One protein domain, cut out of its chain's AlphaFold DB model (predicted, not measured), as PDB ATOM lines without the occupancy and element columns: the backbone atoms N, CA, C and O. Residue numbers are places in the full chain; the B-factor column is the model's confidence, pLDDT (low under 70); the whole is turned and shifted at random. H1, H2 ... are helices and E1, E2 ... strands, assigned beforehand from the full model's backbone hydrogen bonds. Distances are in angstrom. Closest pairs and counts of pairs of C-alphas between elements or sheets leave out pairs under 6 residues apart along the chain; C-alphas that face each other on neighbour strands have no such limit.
ATOM      1  N   MET A 123     109.930 160.132 120.549       80.88
ATOM      2  CA  MET A 123     111.264 159.756 120.982       80.88
ATOM      3  C   MET A 123     112.235 159.868 119.815       80.88
ATOM      4  O   MET A 123     111.822 159.822 118.659       80.88
ATOM      5  N   TYR A 124     113.529 159.990 120.106       79.31
ATOM      6  CA  TYR A 124     114.548 160.138 119.073       79.31
ATOM      7  C   TYR A 124     115.642 159.083 119.200       79.31
ATOM      8  O   TYR A 124     116.148 158.845 120.294       79.31
ATOM      9  N   ILE A 125     116.057 158.521 118.064       79.88
ATOM     10  CA  ILE A 125     117.278 157.720 117.942       79.88
ATOM     11  C   ILE A 125     118.244 158.446 117.009       79.88
ATOM     12  O   ILE A 125     117.915 158.741 115.859       79.88
ATOM     13  N   SER A 126     119.449 158.729 117.493       81.88
ATOM     14  CA  SER A 126     120.507 159.411 116.748       81.88
ATOM     15  C   SER A 126     121.877 158.783 117.055       81.88
ATOM     16  O   SER A 126     121.990 157.962 117.969       81.88
ATOM     17  N   PRO A 127     122.953 159.175 116.349       80.12
ATOM     18  CA  PRO A 127     124.312 158.735 116.650       80.12
ATOM     19  C   PRO A 127     124.746 158.973 118.102       80.12
ATOM     20  O   PRO A 127     125.605 158.249 118.598       80.12
ATOM     21  N   SER A 128     124.169 159.964 118.789       76.44
ATOM     22  CA  SER A 128     124.478 160.276 120.189       76.44
ATOM     23  C   SER A 128     123.654 159.480 121.205       76.44
ATOM     24  O   SER A 128     123.925 159.599 122.396       76.44
ATOM     25  N   SER A 129     122.663 158.690 120.773       79.00
ATOM     26  CA  SER A 129     121.830 157.891 121.678       79.00
ATOM     27  C   SER A 129     122.664 156.822 122.390       79.00
ATOM     28  O   SER A 129     123.315 155.979 121.755       79.00
ATOM     29  N   ASN A 130     122.652 156.852 123.719       80.62
ATOM     30  CA  ASN A 130     123.300 155.862 124.577       80.62
ATOM     31  C   ASN A 130     122.334 154.702 124.903       80.62
ATOM     32  O   ASN A 130     121.167 154.728 124.523       80.62
ATOM     33  N   ASP A 131     122.809 153.671 125.599       77.56
ATOM     34  CA  ASP A 131     121.995 152.479 125.878       77.56
ATOM     35  C   ASP A 131     120.825 152.758 126.841       77.56
ATOM     36  O   ASP A 131     119.790 152.103 126.752       77.56
ATOM     37  N   ALA A 132     120.943 153.765 127.717       71.56
ATOM     38  CA  ALA A 132     119.837 154.204 128.568       71.56
ATOM     39  C   ALA A 132     118.740 154.908 127.756       71.56
ATOM     40  O   ALA A 132     117.560 154.712 128.040       71.56
ATOM     41  N   ASP A 133     119.109 155.666 126.719       73.50
ATOM     42  CA  ASP A 133     118.146 156.291 125.806       73.50
ATOM     43  C   ASP A 133     117.372 155.220 125.023       73.50
ATOM     44  O   ASP A 133     116.152 155.298 124.903       73.50
ATOM     45  N   LEU A 134     118.063 154.182 124.535       79.00
ATOM     46  CA  LEU A 134     117.429 153.061 123.831       79.00
ATOM     47  C   LEU A 134     116.496 152.271 124.763       79.00
ATOM     48  O   LEU A 134     115.353 152.000 124.399       79.00
ATOM     49  N   ALA A 135     116.941 151.981 125.988       77.56
ATOM     50  CA  ALA A 135     116.126 151.302 126.994       77.56
ATOM     51  C   ALA A 135     114.898 152.128 127.417       77.56
ATOM     52  O   ALA A 135     113.843 151.563 127.696       77.56
ATOM     53  N   ALA A 136     115.001 153.460 127.444       74.12
ATOM     54  CA  ALA A 136     113.863 154.332 127.729       74.12
ATOM     55  C   ALA A 136     112.788 154.247 126.634       74.12
ATOM     56  O   ALA A 136     111.598 154.244 126.949       74.12
ATOM     57  N   ILE A 137     113.197 154.120 125.366       78.44
ATOM     58  CA  ILE A 137     112.272 153.920 124.241       78.44
ATOM     59  C   ILE A 137     111.560 152.575 124.387       78.44
ATOM     60  O   ILE A 137     110.333 152.530 124.358       78.44
ATOM     61  N   GLU A 138     112.303 151.490 124.604       83.88
ATOM     62  CA  GLU A 138     111.708 150.167 124.842       83.88
ATOM     63  C   GLU A 138     110.747 150.182 126.034       83.88
ATOM     64  O   GLU A 138     109.624 149.693 125.937       83.88
ATOM     65  N   SER A 139     111.159 150.789 127.150       80.38
ATOM     66  CA  SER A 139     110.345 150.884 128.362       80.38
ATOM     67  C   SER A 139     109.041 151.630 128.116       80.38
ATOM     68  O   SER A 139     108.014 151.213 128.645       80.38
ATOM     69  N   TYR A 140     109.067 152.712 127.337       82.31
ATOM     70  CA  TYR A 140     107.859 153.451 126.996       82.31
ATOM     71  C   TYR A 140     106.880 152.570 126.213       82.31
ATOM     72  O   TYR A 140     105.729 152.436 126.615       82.31
ATOM     73  N   PHE A 141     107.335 151.914 125.143       85.69
ATOM     74  CA  PHE A 141     106.462 151.049 124.346       85.69
ATOM     75  C   PHE A 141     105.924 149.869 125.165       85.69
ATOM     76  O   PHE A 141     104.730 149.613 125.138       85.69
ATOM     77  N   ASN A 142     106.767 149.227 125.972       86.69
ATOM     78  CA  ASN A 142     106.386 148.033 126.731       86.69
ATOM     79  C   ASN A 142     105.549 148.333 127.993       86.69
ATOM     80  O   ASN A 142     105.015 147.404 128.595       86.69
ATOM     81  N   THR A 143     105.470 149.597 128.436       76.25
ATOM     82  CA  THR A 143     104.766 149.985 129.679       76.25
ATOM     83  C   THR A 143     103.573 150.897 129.426       76.25
ATOM     84  O   THR A 143     102.535 150.728 130.057       76.25
ATOM     85  N   GLU A 144     103.714 151.872 128.528       78.06
ATOM     86  CA  GLU A 144     102.697 152.897 128.266       78.06
ATOM     87  C   GLU A 144     101.776 152.519 127.093       78.06
ATOM     88  O   GLU A 144     100.755 153.174 126.875       78.06
ATOM     89  N   ILE A 145     102.125 151.485 126.310       82.75
ATOM     90  CA  ILE A 145     101.358 151.060 125.135       82.75
ATOM     91  C   ILE A 145     100.957 149.585 125.240       82.75
ATOM     92  O   ILE A 145     101.696 148.681 124.873       82.75
ATOM     93  N   ASP A 146      99.706 149.344 125.636       82.75
ATOM     94  CA  ASP A 146      99.143 147.996 125.841       82.75
ATOM     95  C   ASP A 146      99.101 147.094 124.589       82.75
ATOM     96  O   ASP A 146      98.895 145.878 124.687       82.75
ATOM     97  N   ASP A 147      99.195 147.685 123.397       85.50
ATOM     98  CA  ASP A 147      98.933 147.015 122.120       85.50
ATOM     99  C   ASP A 147     100.206 146.546 121.391       85.50
ATOM    100  O   ASP A 147     100.095 145.744 120.452       85.50
ATOM    101  N   VAL A 148     101.399 147.012 121.780       88.06
ATOM    102  CA  VAL A 148     102.654 146.667 121.091       88.06
ATOM    103  C   VAL A 148     103.870 146.707 122.011       88.06
ATOM    104  O   VAL A 148     104.123 147.705 122.671       88.06
ATOM    105  N   ASP A 149     104.680 145.654 121.947       89.94
ATOM    106  CA  ASP A 149     106.024 145.649 122.518       89.94
ATOM    107  C   ASP A 149     107.053 146.068 121.458       89.94
ATOM    108  O   ASP A 149     106.946 145.680 120.285       89.94
ATOM    109  N   LEU A 150     108.090 146.795 121.872       91.69
ATOM    110  CA  LEU A 150     109.205 147.217 121.024       91.69
ATOM    111  C   LEU A 150     110.546 146.828 121.653       91.69
ATOM    112  O   LEU A 150     110.772 147.014 122.847       91.69
ATOM    113  N   GLN A 151     111.446 146.313 120.815       91.19
ATOM    114  CA  GLN A 151     112.827 145.991 121.161       91.19
ATOM    115  C   GLN A 151     113.796 146.578 120.139       91.19
ATOM    116  O   GLN A 151     113.577 146.500 118.926       91.19
ATOM    117  N   ILE A 152     114.903 147.117 120.633       86.81
ATOM    118  CA  ILE A 152     116.017 147.637 119.858       86.81
ATOM    119  C   ILE A 152     117.166 146.635 119.979       86.81
ATOM    120  O   ILE A 152     117.742 146.404 121.035       86.81
ATOM    121  N   THR A 153     117.499 145.999 118.865       85.81
ATOM    122  CA  THR A 153     118.474 144.903 118.790       85.81
ATOM    123  C   THR A 153     119.597 145.255 117.818       85.81
ATOM    124  O   THR A 153     119.551 146.290 117.155       85.81
ATOM    125  N   ASN A 154     120.637 144.422 117.718       84.38
ATOM    126  CA  ASN A 154     121.755 144.623 116.783       84.38
ATOM    127  C   ASN A 154     122.428 146.009 116.878       84.38
ATOM    128  O   ASN A 154     122.852 146.566 115.863       84.38
ATOM    129  N   VAL A 155     122.523 146.563 118.091       85.94
ATOM    130  CA  VAL A 155     123.178 147.848 118.360       85.94
ATOM    131  C   VAL A 155     124.666 147.747 118.017       85.94
ATOM    132  O   VAL A 155     125.395 146.925 118.569       85.94
ATOM    133  N   LYS A 156     125.124 148.591 117.090       84.94
ATOM    134  CA  LYS A 156     126.517 148.712 116.645       84.94
ATOM    135  C   LYS A 156     126.985 150.141 116.861       84.94
ATOM    136  O   LYS A 156     126.240 151.083 116.593       84.94
ATOM    137  N   ARG A 157     128.222 150.299 117.329       82.88
ATOM    138  CA  ARG A 157     128.842 151.602 117.581       82.88
ATOM    139  C   ARG A 157     130.208 151.690 116.908       82.88
ATOM    140  O   ARG A 157     130.882 150.674 116.753       82.88
ATOM    141  N   ASN A 158     130.608 152.896 116.507       79.56
ATOM    142  CA  ASN A 158     131.966 153.154 116.022       79.56
ATOM    143  C   ASN A 158     132.967 153.273 117.187       79.56
ATOM    144  O   ASN A 158     132.613 153.200 118.365       79.56
ATOM    145  N   THR A 159     134.234 153.522 116.854       78.31
ATOM    146  CA  THR A 159     135.329 153.720 117.822       78.31
ATOM    147  C   THR A 159     135.148 154.940 118.734       78.31
ATOM    148  O   THR A 159     135.805 155.025 119.767       78.31
ATOM    149  N   GLN A 160     134.240 155.861 118.396       78.56
ATOM    150  CA  GLN A 160     133.861 157.028 119.201       78.56
ATOM    151  C   GLN A 160     132.581 156.787 120.027       78.56
ATOM    152  O   GLN A 160     131.994 157.736 120.540       78.56
ATOM    153  N   ALA A 161     132.133 155.529 120.145       77.19
ATOM    154  CA  ALA A 161     130.905 155.103 120.825       77.19
ATOM    155  C   ALA A 161     129.593 155.663 120.235       77.19
ATOM    156  O   ALA A 161     128.524 155.527 120.840       77.19
ATOM    157  N   GLN A 162     129.630 156.236 119.032       78.12
ATOM    158  CA  GLN A 162     128.431 156.713 118.348       78.12
ATOM    159  C   GLN A 162     127.686 155.550 117.699       78.12
ATOM    160  O   GLN A 162     128.306 154.655 117.126       78.12
ATOM    161  N   LEU A 163     126.357 155.582 117.760       79.00
ATOM    162  CA  LEU A 163     125.483 154.561 117.185       79.00
ATOM    163  C   LEU A 163     125.592 154.551 115.652       79.00
ATOM    164  O   LEU A 163     125.280 155.548 115.009       79.00
ATOM    165  N   THR A 164     126.013 153.433 115.058       79.31
ATOM    166  CA  THR A 164     126.170 153.247 113.599       79.31
ATOM    167  C   THR A 164     125.212 152.218 113.004       79.31
ATOM    168  O   THR A 164     124.993 152.203 111.793       79.31
ATOM    169  N   GLY A 165     124.602 151.378 113.838       79.94
ATOM    170  CA  GLY A 165     123.585 150.429 113.404       79.94
ATOM    171  C   GLY A 165     122.701 149.974 114.552       79.94
ATOM    172  O   GLY A 165     123.128 149.963 115.704       79.94
ATOM    173  N   PHE A 166     121.461 149.635 114.229       86.00
ATOM    174  CA  PHE A 166     120.487 149.044 115.142       86.00
ATOM    175  C   PHE A 166     119.338 148.439 114.331       86.00
ATOM    176  O   PHE A 166     119.143 148.753 113.156       86.00
ATOM    177  N   ALA A 167     118.551 147.583 114.962       83.75
ATOM    178  CA  ALA A 167     117.329 147.031 114.413       83.75
ATOM    179  C   ALA A 167     116.173 147.271 115.380       83.75
ATOM    180  O   ALA A 167     116.348 147.162 116.587       83.75
ATOM    181  N   ILE A 168     114.988 147.567 114.851       86.56
ATOM    182  CA  ILE A 168     113.758 147.637 115.639       86.56
ATOM    183  C   ILE A 168     112.948 146.383 115.347       86.56
ATOM    184  O   ILE A 168     112.602 146.100 114.193       86.56
ATOM    185  N   ALA A 169     112.643 145.645 116.405       87.00
ATOM    186  CA  ALA A 169     111.726 144.527 116.398       87.00
ATOM    187  C   ALA A 169     110.466 144.895 117.186       87.00
ATOM    188  O   ALA A 169     110.543 145.517 118.242       87.00
ATOM    189  N   THR A 170     109.302 144.524 116.666       88.88
ATOM    190  CA  THR A 170     108.006 144.841 117.279       88.88
ATOM    191  C   THR A 170     107.160 143.586 117.420       88.88
ATOM    192  O   THR A 170     107.239 142.676 116.590       88.88
ATOM    193  N   ARG A 171     106.346 143.521 118.472       88.38
ATOM    194  CA  ARG A 171     105.372 142.450 118.694       88.38
ATOM    195  C   ARG A 171     104.035 143.068 119.059       88.38
ATOM    196  O   ARG A 171     103.850 143.560 120.163       88.38
ATOM    197  N   PHE A 172     103.087 143.031 118.129       88.44
ATOM    198  CA  PHE A 172     101.734 143.506 118.410       88.44
ATOM    199  C   PHE A 172     100.946 142.460 119.191       88.44
ATOM    200  O   PHE A 172     101.099 141.253 118.979       88.44
ATOM    201  N   LYS A 173     100.023 142.918 120.033       85.50
ATOM    202  CA  LYS A 173      99.129 142.067 120.819       85.50
ATOM    203  C   LYS A 173      98.445 141.004 119.950       85.50
ATOM    204  O   LYS A 173      97.756 141.303 118.963       85.50
ATOM    205  N   GLY A 174      98.645 139.740 120.326       82.81
ATOM    206  CA  GLY A 174      98.174 138.558 119.595       82.81
ATOM    207  C   GLY A 174      99.173 137.968 118.589       82.81
ATOM    208  O   GLY A 174      98.819 137.019 117.896       82.81
ATOM    209  N   GLN A 175     100.396 138.498 118.486       82.69
ATOM    210  CA  GLN A 175     101.512 137.860 117.778       82.69
ATOM    211  C   GLN A 175     102.398 137.097 118.772       82.69
ATOM    212  O   GLN A 175     102.660 137.589 119.866       82.69
ATOM    213  N   ALA A 176     102.843 135.893 118.395       78.81
ATOM    214  CA  ALA A 176     103.699 135.062 119.245       78.81
ATOM    215  C   ALA A 176     105.136 135.608 119.319       78.81
ATOM    216  O   ALA A 176     105.690 135.757 120.406       78.81
ATOM    217  N   ASP A 177     105.690 135.983 118.163       82.88
ATOM    218  CA  ASP A 177     107.097 136.350 118.015       82.88
ATOM    219  C   ASP A 177     107.281 137.828 117.661       82.88
ATOM    220  O   ASP A 177     106.450 138.433 116.974       82.88
ATOM    221  N   PHE A 178     108.416 138.390 118.085       83.62
ATOM    222  CA  PHE A 178     108.882 139.689 117.611       83.62
ATOM    223  C   PHE A 178     109.216 139.624 116.120       83.62
ATOM    224  O   PHE A 178     109.963 138.758 115.660       83.62
ATOM    225  N   LYS A 179     108.696 140.581 115.354       81.44
ATOM    226  CA  LYS A 179     109.017 140.750 113.939       81.44
ATOM    227  C   LYS A 179     110.018 141.873 113.781       81.44
ATOM    228  O   LYS A 179     109.791 142.985 114.250       81.44
ATOM    229  N   ARG A 180     111.117 141.598 113.079       75.06
ATOM    230  CA  ARG A 180     112.102 142.627 112.753       75.06
ATOM    231  C   ARG A 180     111.553 143.526 111.652       75.06
ATOM    232  O   ARG A 180     111.380 143.090 110.515       75.06
ATOM    233  N   THR A 181     111.265 144.766 112.014       67.69
ATOM    234  CA  THR A 181     110.501 145.711 111.194       67.69
ATOM    235  C   THR A 181     111.354 146.841 110.626       67.69
ATOM    236  O   THR A 181     110.969 147.419 109.614       67.69
ATOM    237  N   LEU A 182     112.524 147.111 111.215       73.06
ATOM    238  CA  LEU A 182     113.523 148.051 110.695       73.06
ATOM    239  C   LEU A 182     114.934 147.523 110.978       73.06
ATOM    240  O   LEU A 182     115.185 147.020 112.070       73.06
ATOM    241  N   GLU A 183     115.867 147.667 110.038       75.38
ATOM    242  CA  GLU A 183     117.294 147.460 110.300       75.38
ATOM    243  C   GLU A 183     118.146 148.517 109.594       75.38
ATOM    244  O   GLU A 183     118.088 148.674 108.374       75.38
ATOM    245  N   LEU A 184     118.994 149.178 110.375       72.56
ATOM    246  CA  LEU A 184     120.044 150.071 109.913       72.56
ATOM    247  C   LEU A 184     121.386 149.366 110.051       72.56
ATOM    248  O   LEU A 184     121.856 149.089 111.153       72.56
ATOM    249  N   ASN A 185     122.010 149.095 108.909       64.62
ATOM    250  CA  ASN A 185     123.358 148.555 108.827       64.62
ATOM    251  C   ASN A 185     124.219 149.522 108.015       64.62
ATOM    252  O   ASN A 185     124.419 149.318 106.819       64.62
ATOM    253  N   LYS A 186     124.722 150.580 108.657       59.31
ATOM    254  CA  LYS A 186     125.720 151.445 108.032       59.31
ATOM    255  C   LYS A 186     127.100 150.885 108.357       59.31
ATOM    256  O   LYS A 186     127.506 150.836 109.516       59.31
ATOM    257  N   GLN A 187     127.779 150.376 107.337       50.66
ATOM    258  CA  GLN A 187     129.143 149.884 107.471       50.66
ATOM    259  C   GLN A 187     130.088 151.076 107.316       50.66
ATOM    260  O   GLN A 187     130.134 151.667 106.243       50.66
ATOM    261  N   ASP A 188     130.749 151.446 108.416       47.72
ATOM    262  CA  ASP A 188     131.872 152.390 108.513       47.72
ATOM    263  C   ASP A 188     131.843 153.593 107.559       47.72
ATOM    264  O   ASP A 188     132.777 153.809 106.791       47.72
ATOM    265  N   ASP A 189     130.800 154.420 107.652       45.19
ATOM    266  CA  ASP A 189     130.790 155.720 106.980       45.19
ATOM    267  C   ASP A 189     130.709 156.843 108.021       45.19
ATOM    268  O   ASP A 189     129.682 157.056 108.672       45.19
ATOM    269  N   LEU A 190     131.835 157.543 108.195       44.34
ATOM    270  CA  LEU A 190     132.105 158.575 109.210       44.34
ATOM    271  C   LEU A 190     131.204 159.826 109.110       44.34
ATOM    272  O   LEU A 190     131.269 160.692 109.978       44.34
ATOM    273  N   ASN A 191     130.323 159.913 108.109       50.94
ATOM    274  CA  ASN A 191     129.317 160.973 107.968       50.94
ATOM    275  C   ASN A 191     127.942 160.486 108.438       50.94
ATOM    276  O   ASN A 191     127.010 160.251 107.659       50.94
ATOM    277  N   ASN A 192     127.831 160.271 109.745       54.78
ATOM    278  CA  ASN A 192     126.652 159.691 110.367       54.78
ATOM    279  C   ASN A 192     125.597 160.773 110.662       54.78
ATOM    280  O   ASN A 192     125.519 161.305 111.763       54.78
ATOM    281  N   THR A 193     124.801 161.129 109.656       62.75
ATOM    282  CA  THR A 193     123.698 162.097 109.768       62.75
ATOM    283  C   THR A 193     122.354 161.371 109.733       62.75
ATOM    284  O   THR A 193     121.602 161.515 108.772       62.75
ATOM    285  N   PHE A 194     122.050 160.540 110.734       71.31
ATOM    286  CA  PHE A 194     120.682 160.035 110.917       71.31
ATOM    287  C   PHE A 194     120.082 160.583 112.208       71.31
ATOM    288  O   PHE A 194     120.774 160.753 113.209       71.31
ATOM    289  N   LYS A 195     118.790 160.886 112.189       76.12
ATOM    290  CA  LYS A 195     118.020 161.215 113.387       76.12
ATOM    291  C   LYS A 195     116.604 160.729 113.138       76.12
ATOM    292  O   LYS A 195     115.912 161.286 112.302       76.12
ATOM    293  N   TYR A 196     116.187 159.685 113.838       77.75
ATOM    294  CA  TYR A 196     114.865 159.093 113.662       77.75
ATOM    295  C   TYR A 196     113.943 159.518 114.788       77.75
ATOM    296  O   TYR A 196     114.269 159.303 115.952       77.75
ATOM    297  N   ALA A 197     112.801 160.100 114.441       74.31
ATOM    298  CA  ALA A 197     111.706 160.362 115.363       74.31
ATOM    299  C   ALA A 197     110.761 159.155 115.375       74.31
ATOM    300  O   ALA A 197     110.305 158.735 114.315       74.31
ATOM    301  N   ILE A 198     110.475 158.612 116.555       81.06
ATOM    302  CA  ILE A 198     109.607 157.453 116.775       81.06
ATOM    303  C   ILE A 198     108.392 157.902 117.579       81.06
ATOM    304  O   ILE A 198     108.536 158.469 118.662       81.06
ATOM    305  N   SER A 199     107.198 157.623 117.070       80.62
ATOM    306  CA  SER A 199     105.932 157.903 117.743       80.62
ATOM    307  C   SER A 199     104.943 156.754 117.568       80.62
ATOM    308  O   SER A 199     105.150 155.854 116.753       80.62
ATOM    309  N   TYR A 200     103.865 156.774 118.347       81.38
ATOM    310  CA  TYR A 200     102.770 155.818 118.237       81.38
ATOM    311  C   TYR A 200     101.448 156.561 118.107       81.38
ATOM    312  O   TYR A 200     101.098 157.332 118.997       81.38
ATOM    313  N   ASP A 201     100.721 156.331 117.016       79.38
ATOM    314  CA  ASP A 201      99.402 156.915 116.772       79.38
ATOM    315  C   ASP A 201      98.471 155.853 116.179       79.38
ATOM    316  O   ASP A 201      98.876 155.086 115.311       79.38
ATOM    317  N   LYS A 202      97.215 155.802 116.641       77.19
ATOM    318  CA  LYS A 202      96.149 154.935 116.089       77.19
ATOM    319  C   LYS A 202      96.570 153.481 115.799       77.19
ATOM    320  O   LYS A 202      96.211 152.934 114.762       77.19
ATOM    321  N   GLN A 203      97.276 152.840 116.731       80.12
ATOM    322  CA  GLN A 203      97.765 151.456 116.595       80.12
ATOM    323  C   GLN A 203      98.890 151.243 115.572       80.12
ATOM    324  O   GLN A 203      99.196 150.103 115.212       80.12
ATOM    325  N   GLU A 204      99.553 152.318 115.152       83.19
ATOM    326  CA  GLU A 204     100.697 152.292 114.249       83.19
ATOM    327  C   GLU A 204     101.910 152.964 114.906       83.19
ATOM    328  O   GLU A 204     101.806 154.028 115.519       83.19
ATOM    329  N   ILE A 205     103.087 152.357 114.753       83.56
ATOM    330  CA  ILE A 205     104.363 152.988 115.097       83.56
ATOM    331  C   ILE A 205     104.833 153.766 113.873       83.56
ATOM    332  O   ILE A 205     104.961 153.209 112.783       83.56
ATOM    333  N   ILE A 206     105.111 155.050 114.045       82.25
ATOM    334  CA  ILE A 206     105.563 155.945 112.986       82.25
ATOM    335  C   ILE A 206     107.024 156.301 113.244       82.25
ATOM    336  O   ILE A 206     107.364 156.810 114.308       82.25
ATOM    337  N   ILE A 207     107.879 156.056 112.253       79.44
ATOM    338  CA  ILE A 207     109.302 156.396 112.277       79.44
ATOM    339  C   ILE A 207     109.596 157.348 111.121       79.44
ATOM    340  O   ILE A 207     109.354 157.001 109.965       79.44
ATOM    341  N   VAL A 208     110.116 158.535 111.421       73.88
ATOM    342  CA  VAL A 208     110.421 159.584 110.433       73.88
ATOM    343  C   VAL A 208     111.902 159.936 110.498       73.88
ATOM    344  O   VAL A 208     112.428 160.129 111.595       73.88
ATOM    345  N   ASP A 209     112.575 160.031 109.349       72.19
ATOM    346  CA  ASP A 209     113.901 160.655 109.286       72.19
ATOM    347  C   ASP A 209     113.752 162.167 109.457       72.19
ATOM    348  O   ASP A 209     113.140 162.849 108.640       72.19
ATOM    349  N   VAL A 210     114.287 162.693 110.549       65.88
ATOM    350  CA  VAL A 210     114.199 164.109 110.912       65.88
ATOM    351  C   VAL A 210     115.091 164.964 110.014       65.88
ATOM    352  O   VAL A 210     114.850 166.158 109.892       65.88
ATOM    353  N   ASN A 211     116.107 164.384 109.369       64.31
ATOM    354  CA  ASN A 211     117.044 165.168 108.567       64.31
ATOM    355  C   ASN A 211     116.477 165.571 107.204       64.31
ATOM    356  O   ASN A 211     116.880 166.602 106.670       64.31
ATOM    357  N   ASP A 212     115.559 164.782 106.639       62.28
ATOM    358  CA  ASP A 212     114.874 165.132 105.391       62.28
ATOM    359  C   ASP A 212     113.361 165.329 105.541       62.28
ATOM    360  O   ASP A 212     112.756 166.008 104.711       62.28
ATOM    361  N   GLY A 213     112.735 164.767 106.581       54.47
ATOM    362  CA  GLY A 213     111.294 164.851 106.827       54.47
ATOM    363  C   GLY A 213     110.420 164.159 105.772       54.47
ATOM    364  O   GLY A 213     109.193 164.200 105.880       54.47
ATOM    365  N   GLN A 214     111.017 163.528 104.757       55.06
ATOM    366  CA  GLN A 214     110.335 162.900 103.622       55.06
ATOM    367  C   GLN A 214     110.259 161.380 103.786       55.06
ATOM    368  O   GLN A 214     109.263 160.762 103.395       55.06
ATOM    369  N   HIS A 215     111.285 160.756 104.371       63.41
ATOM    370  CA  HIS A 215     111.291 159.313 104.576       63.41
ATOM    371  C   HIS A 215     110.550 158.937 105.863       63.41
ATOM    372  O   HIS A 215     110.943 159.297 106.975       63.41
ATOM    373  N   LYS A 216     109.468 158.168 105.701       71.00
ATOM    374  CA  LYS A 216     108.594 157.712 106.785       71.00
ATOM    375  C   LYS A 216     108.304 156.221 106.658       71.00
ATOM    376  O   LYS A 216     107.773 155.764 105.646       71.00
ATOM    377  N   THR A 217     108.575 155.493 107.734       74.31
ATOM    378  CA  THR A 217     108.182 154.097 107.927       74.31
ATOM    379  C   THR A 217     107.017 154.032 108.910       74.31
ATOM    380  O   THR A 217     107.065 154.632 109.978       74.31
ATOM    381  N   VAL A 218     105.964 153.307 108.551       79.25
ATOM    382  CA  VAL A 218     104.800 153.037 109.399       79.25
ATOM    383  C   VAL A 218     104.758 151.541 109.667       79.25
ATOM    384  O   VAL A 218     104.736 150.741 108.736       79.25
ATOM    385  N   ILE A 219     104.765 151.142 110.929       79.62
ATOM    386  CA  ILE A 219     104.711 149.744 111.347       79.62
ATOM    387  C   ILE A 219     103.351 149.515 111.998       79.62
ATOM    388  O   ILE A 219     103.032 150.127 113.015       79.62
ATOM    389  N   ALA A 220     102.561 148.620 111.420       82.69
ATOM    390  CA  ALA A 220     101.248 148.236 111.914       82.69
ATOM    391  C   ALA A 220     101.181 146.715 112.113       82.69
ATOM    392  O   ALA A 220     102.040 145.956 111.654       82.69
ATOM    393  N   LYS A 221     100.119 146.244 112.774       78.69
ATOM    394  CA  LYS A 221      99.910 144.813 113.047       78.69
ATOM    395  C   LYS A 221      99.882 143.943 111.778       78.69
ATOM    396  O   LYS A 221     100.281 142.777 111.834       78.69
ATOM    397  N   ASP A 222      99.413 144.490 110.656       75.00
ATOM    398  CA  ASP A 222      99.311 143.817 109.356       75.00
ATOM    399  C   ASP A 222     100.601 143.886 108.515       75.00
ATOM    400  O   ASP A 222     100.716 143.161 107.526       75.00
ATOM    401  N   GLY A 223     101.596 144.680 108.926       70.12
ATOM    402  CA  GLY A 223     102.896 144.779 108.266       70.12
ATOM    403  C   GLY A 223     103.495 146.187 108.289       70.12
ATOM    404  O   GLY A 223     102.992 147.098 108.941       70.12
ATOM    405  N   VAL A 224     104.597 146.363 107.556       71.38
ATOM    406  CA  VAL A 224     105.289 147.653 107.408       71.38
ATOM    407  C   VAL A 224     104.807 148.351 106.129       71.38
ATOM    408  O   VAL A 224     104.801 147.746 105.059       71.38
ATOM    409  N   LYS A 225     104.413 149.623 106.232       68.12
ATOM    410  CA  LYS A 225     103.899 150.491 105.157       68.12
ATOM    411  C   LYS A 225     104.762 151.766 105.064       68.12
ATOM    412  O   LYS A 225     105.193 152.280 106.089       68.12
ATOM    413  N   GLY A 226     105.002 152.310 103.866       56.69
ATOM    414  CA  GLY A 226     105.742 153.578 103.668       56.69
ATOM    415  C   GLY A 226     107.002 153.476 102.795       56.69
ATOM    416  O   GLY A 226     107.379 152.385 102.368       56.69
ATOM    417  N   TYR A 227     107.623 154.627 102.496       50.88
ATOM    418  CA  TYR A 227     108.847 154.724 101.688       50.88
ATOM    419  C   TYR A 227     110.092 154.451 102.544       50.88
ATOM    420  O   TYR A 227     110.205 154.916 103.677       50.88
ATOM    421  N   THR A 228     111.023 153.688 101.973       49.81
ATOM    422  CA  THR A 228     112.295 153.244 102.564       49.81
ATOM    423  C   THR A 228     113.106 154.393 103.155       49.81
ATOM    424  O   THR A 228     113.424 155.330 102.433       49.81
ATOM    425  N   LEU A 229     113.503 154.284 104.427       52.50
ATOM    426  CA  LEU A 229     114.519 155.131 105.061       52.50
ATOM    427  C   LEU A 229     115.872 154.935 104.353       52.50
ATOM    428  O   LEU A 229     116.676 154.132 104.793       52.50
ATOM    429  N   SER A 230     116.119 155.638 103.242       39.25
ATOM    430  CA  SER A 230     117.314 155.498 102.388       39.25
ATOM    431  C   SER A 230     117.503 154.082 101.771       39.25
ATOM    432  O   SER A 230     117.124 153.069 102.360       39.25
ATOM    433  N   PRO A 231     118.113 153.930 100.577       37.09
ATOM    434  CA  PRO A 231     118.382 152.618  99.955       37.09
ATOM    435  C   PRO A 231     119.273 151.655 100.776       37.09
ATOM    436  O   PRO A 231     119.539 150.538 100.337       37.09
ATOM    437  N   GLN A 232     119.740 152.067 101.958       44.25
ATOM    438  CA  GLN A 232     120.624 151.309 102.849       44.25
ATOM    439  C   GLN A 232     119.880 150.572 103.985       44.25
ATOM    440  O   GLN A 232     120.503 149.813 104.728       44.25
ATOM    441  N   VAL A 233     118.558 150.748 104.109       42.66
ATOM    442  CA  VAL A 233     117.711 150.060 105.101       42.66
ATOM    443  C   VAL A 233     117.007 148.869 104.457       42.66
ATOM    444  O   VAL A 233     116.229 149.016 103.515       42.66
ATOM    445  N   LYS A 234     117.278 147.658 104.960       38.50
ATOM    446  CA  LYS A 234     116.634 146.423 104.484       38.50
ATOM    447  C   LYS A 234     115.415 146.095 105.344       38.50
ATOM    448  O   LYS A 234     115.558 145.741 106.512       38.50
ATOM    449  N   ASN A 235     114.229 146.105 104.738       37.69
ATOM    450  CA  ASN A 235     113.015 145.573 105.358       37.69
ATOM    451  C   ASN A 235     112.919 144.066 105.095       37.69
ATOM    452  O   ASN A 235     112.888 143.625 103.946       37.69
TER     453      ASN A 235
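This is residues 123 to 235 of the 542 residues of an uncharacterized protein of Leeuwenhoekiella sp (UniProt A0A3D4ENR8). Two antiparallel sheets stand partly face to face as a sandwich, the five strands E1, E5, E6, E7 and E8 over the three strands E2, E3 and E4. H1 runs along one side of it, next to the edge strands E1 and E2, while at the other side the edge strands E4 and E8 come close at one spot. The printed part has 113 residues, with one named helix and eight named strands in the order E1 H1 E2 E3 E4 E5 E6 E7 E8. Its class is mixed, helices and strands. It is compact, with a radius of gyration of the C-alphas of 13.5 A, and spans 40 by 28 by 21 A.

The larger sheet holds E1, residues 123 to 125, beginning at C-alpha 123 (111.264, 159.756, 120.982); E5, residues 196 to 201, 15.9 A; E6, residues 204 to 209, 16.4 A; E7, residues 216 to 220; and E8, residues 223 to 226, ending at C-alpha 226 (105.742, 153.578, 103.668). The smaller sheet holds E2, residues 148 to 157, 26.9 A; E3, residues 163 to 172, 26.2 A; and E4, residues 179 to 185, 17.1 A. H1, residues 131 to 144, is 19.4 A long and begins at C-alpha 131 (121.995, 152.479, 125.878).

The larger sheet runs E1 E5 E6 E7 E8 and is strongly twisted. N 123 and O 198 of E1 and E5 are 2.9 A apart, within hydrogen-bond range. E5 to E8 form a meander, each strand the antiparallel neighbour of the one before, with N 206 and O 199 at 2.8 A, N 207 and O 217 at 2.8 A, and N 218 and O 225 at 2.8 A. E2, E3 and E4 form a second meander, with N 151 and O 169 at 2.8 A and N 168 and O 182 at 2.8 A. The parts of the two sheets that face each other are 11.1 A apart centre to centre, their strands at 18 degrees. The closest C-alphas of E4 and E8, Thr 181 and Val 224, are 6.7 A apart. H1 is on one face of the larger sheet, two layers, at a height over the sheet of 10.0 A, over E1 and E5. H1 is also on the smaller sheet, over none of its strands; its closest C-alpha pair with E2 is Asn 142 and Asp 149, 4.9 A. In H1 every O i to N i+4 pair is within hydrogen-bond range.

The C-alphas farthest apart, those of Gly 174 and Leu 190, are 40.7 A apart. The printed part has no cut, and no link between named elements is long. The mean pLDDT of the printed part is 73.9; residue 181 and residues 185 to 193, 210 to 215 and 225 to 235 are under 70.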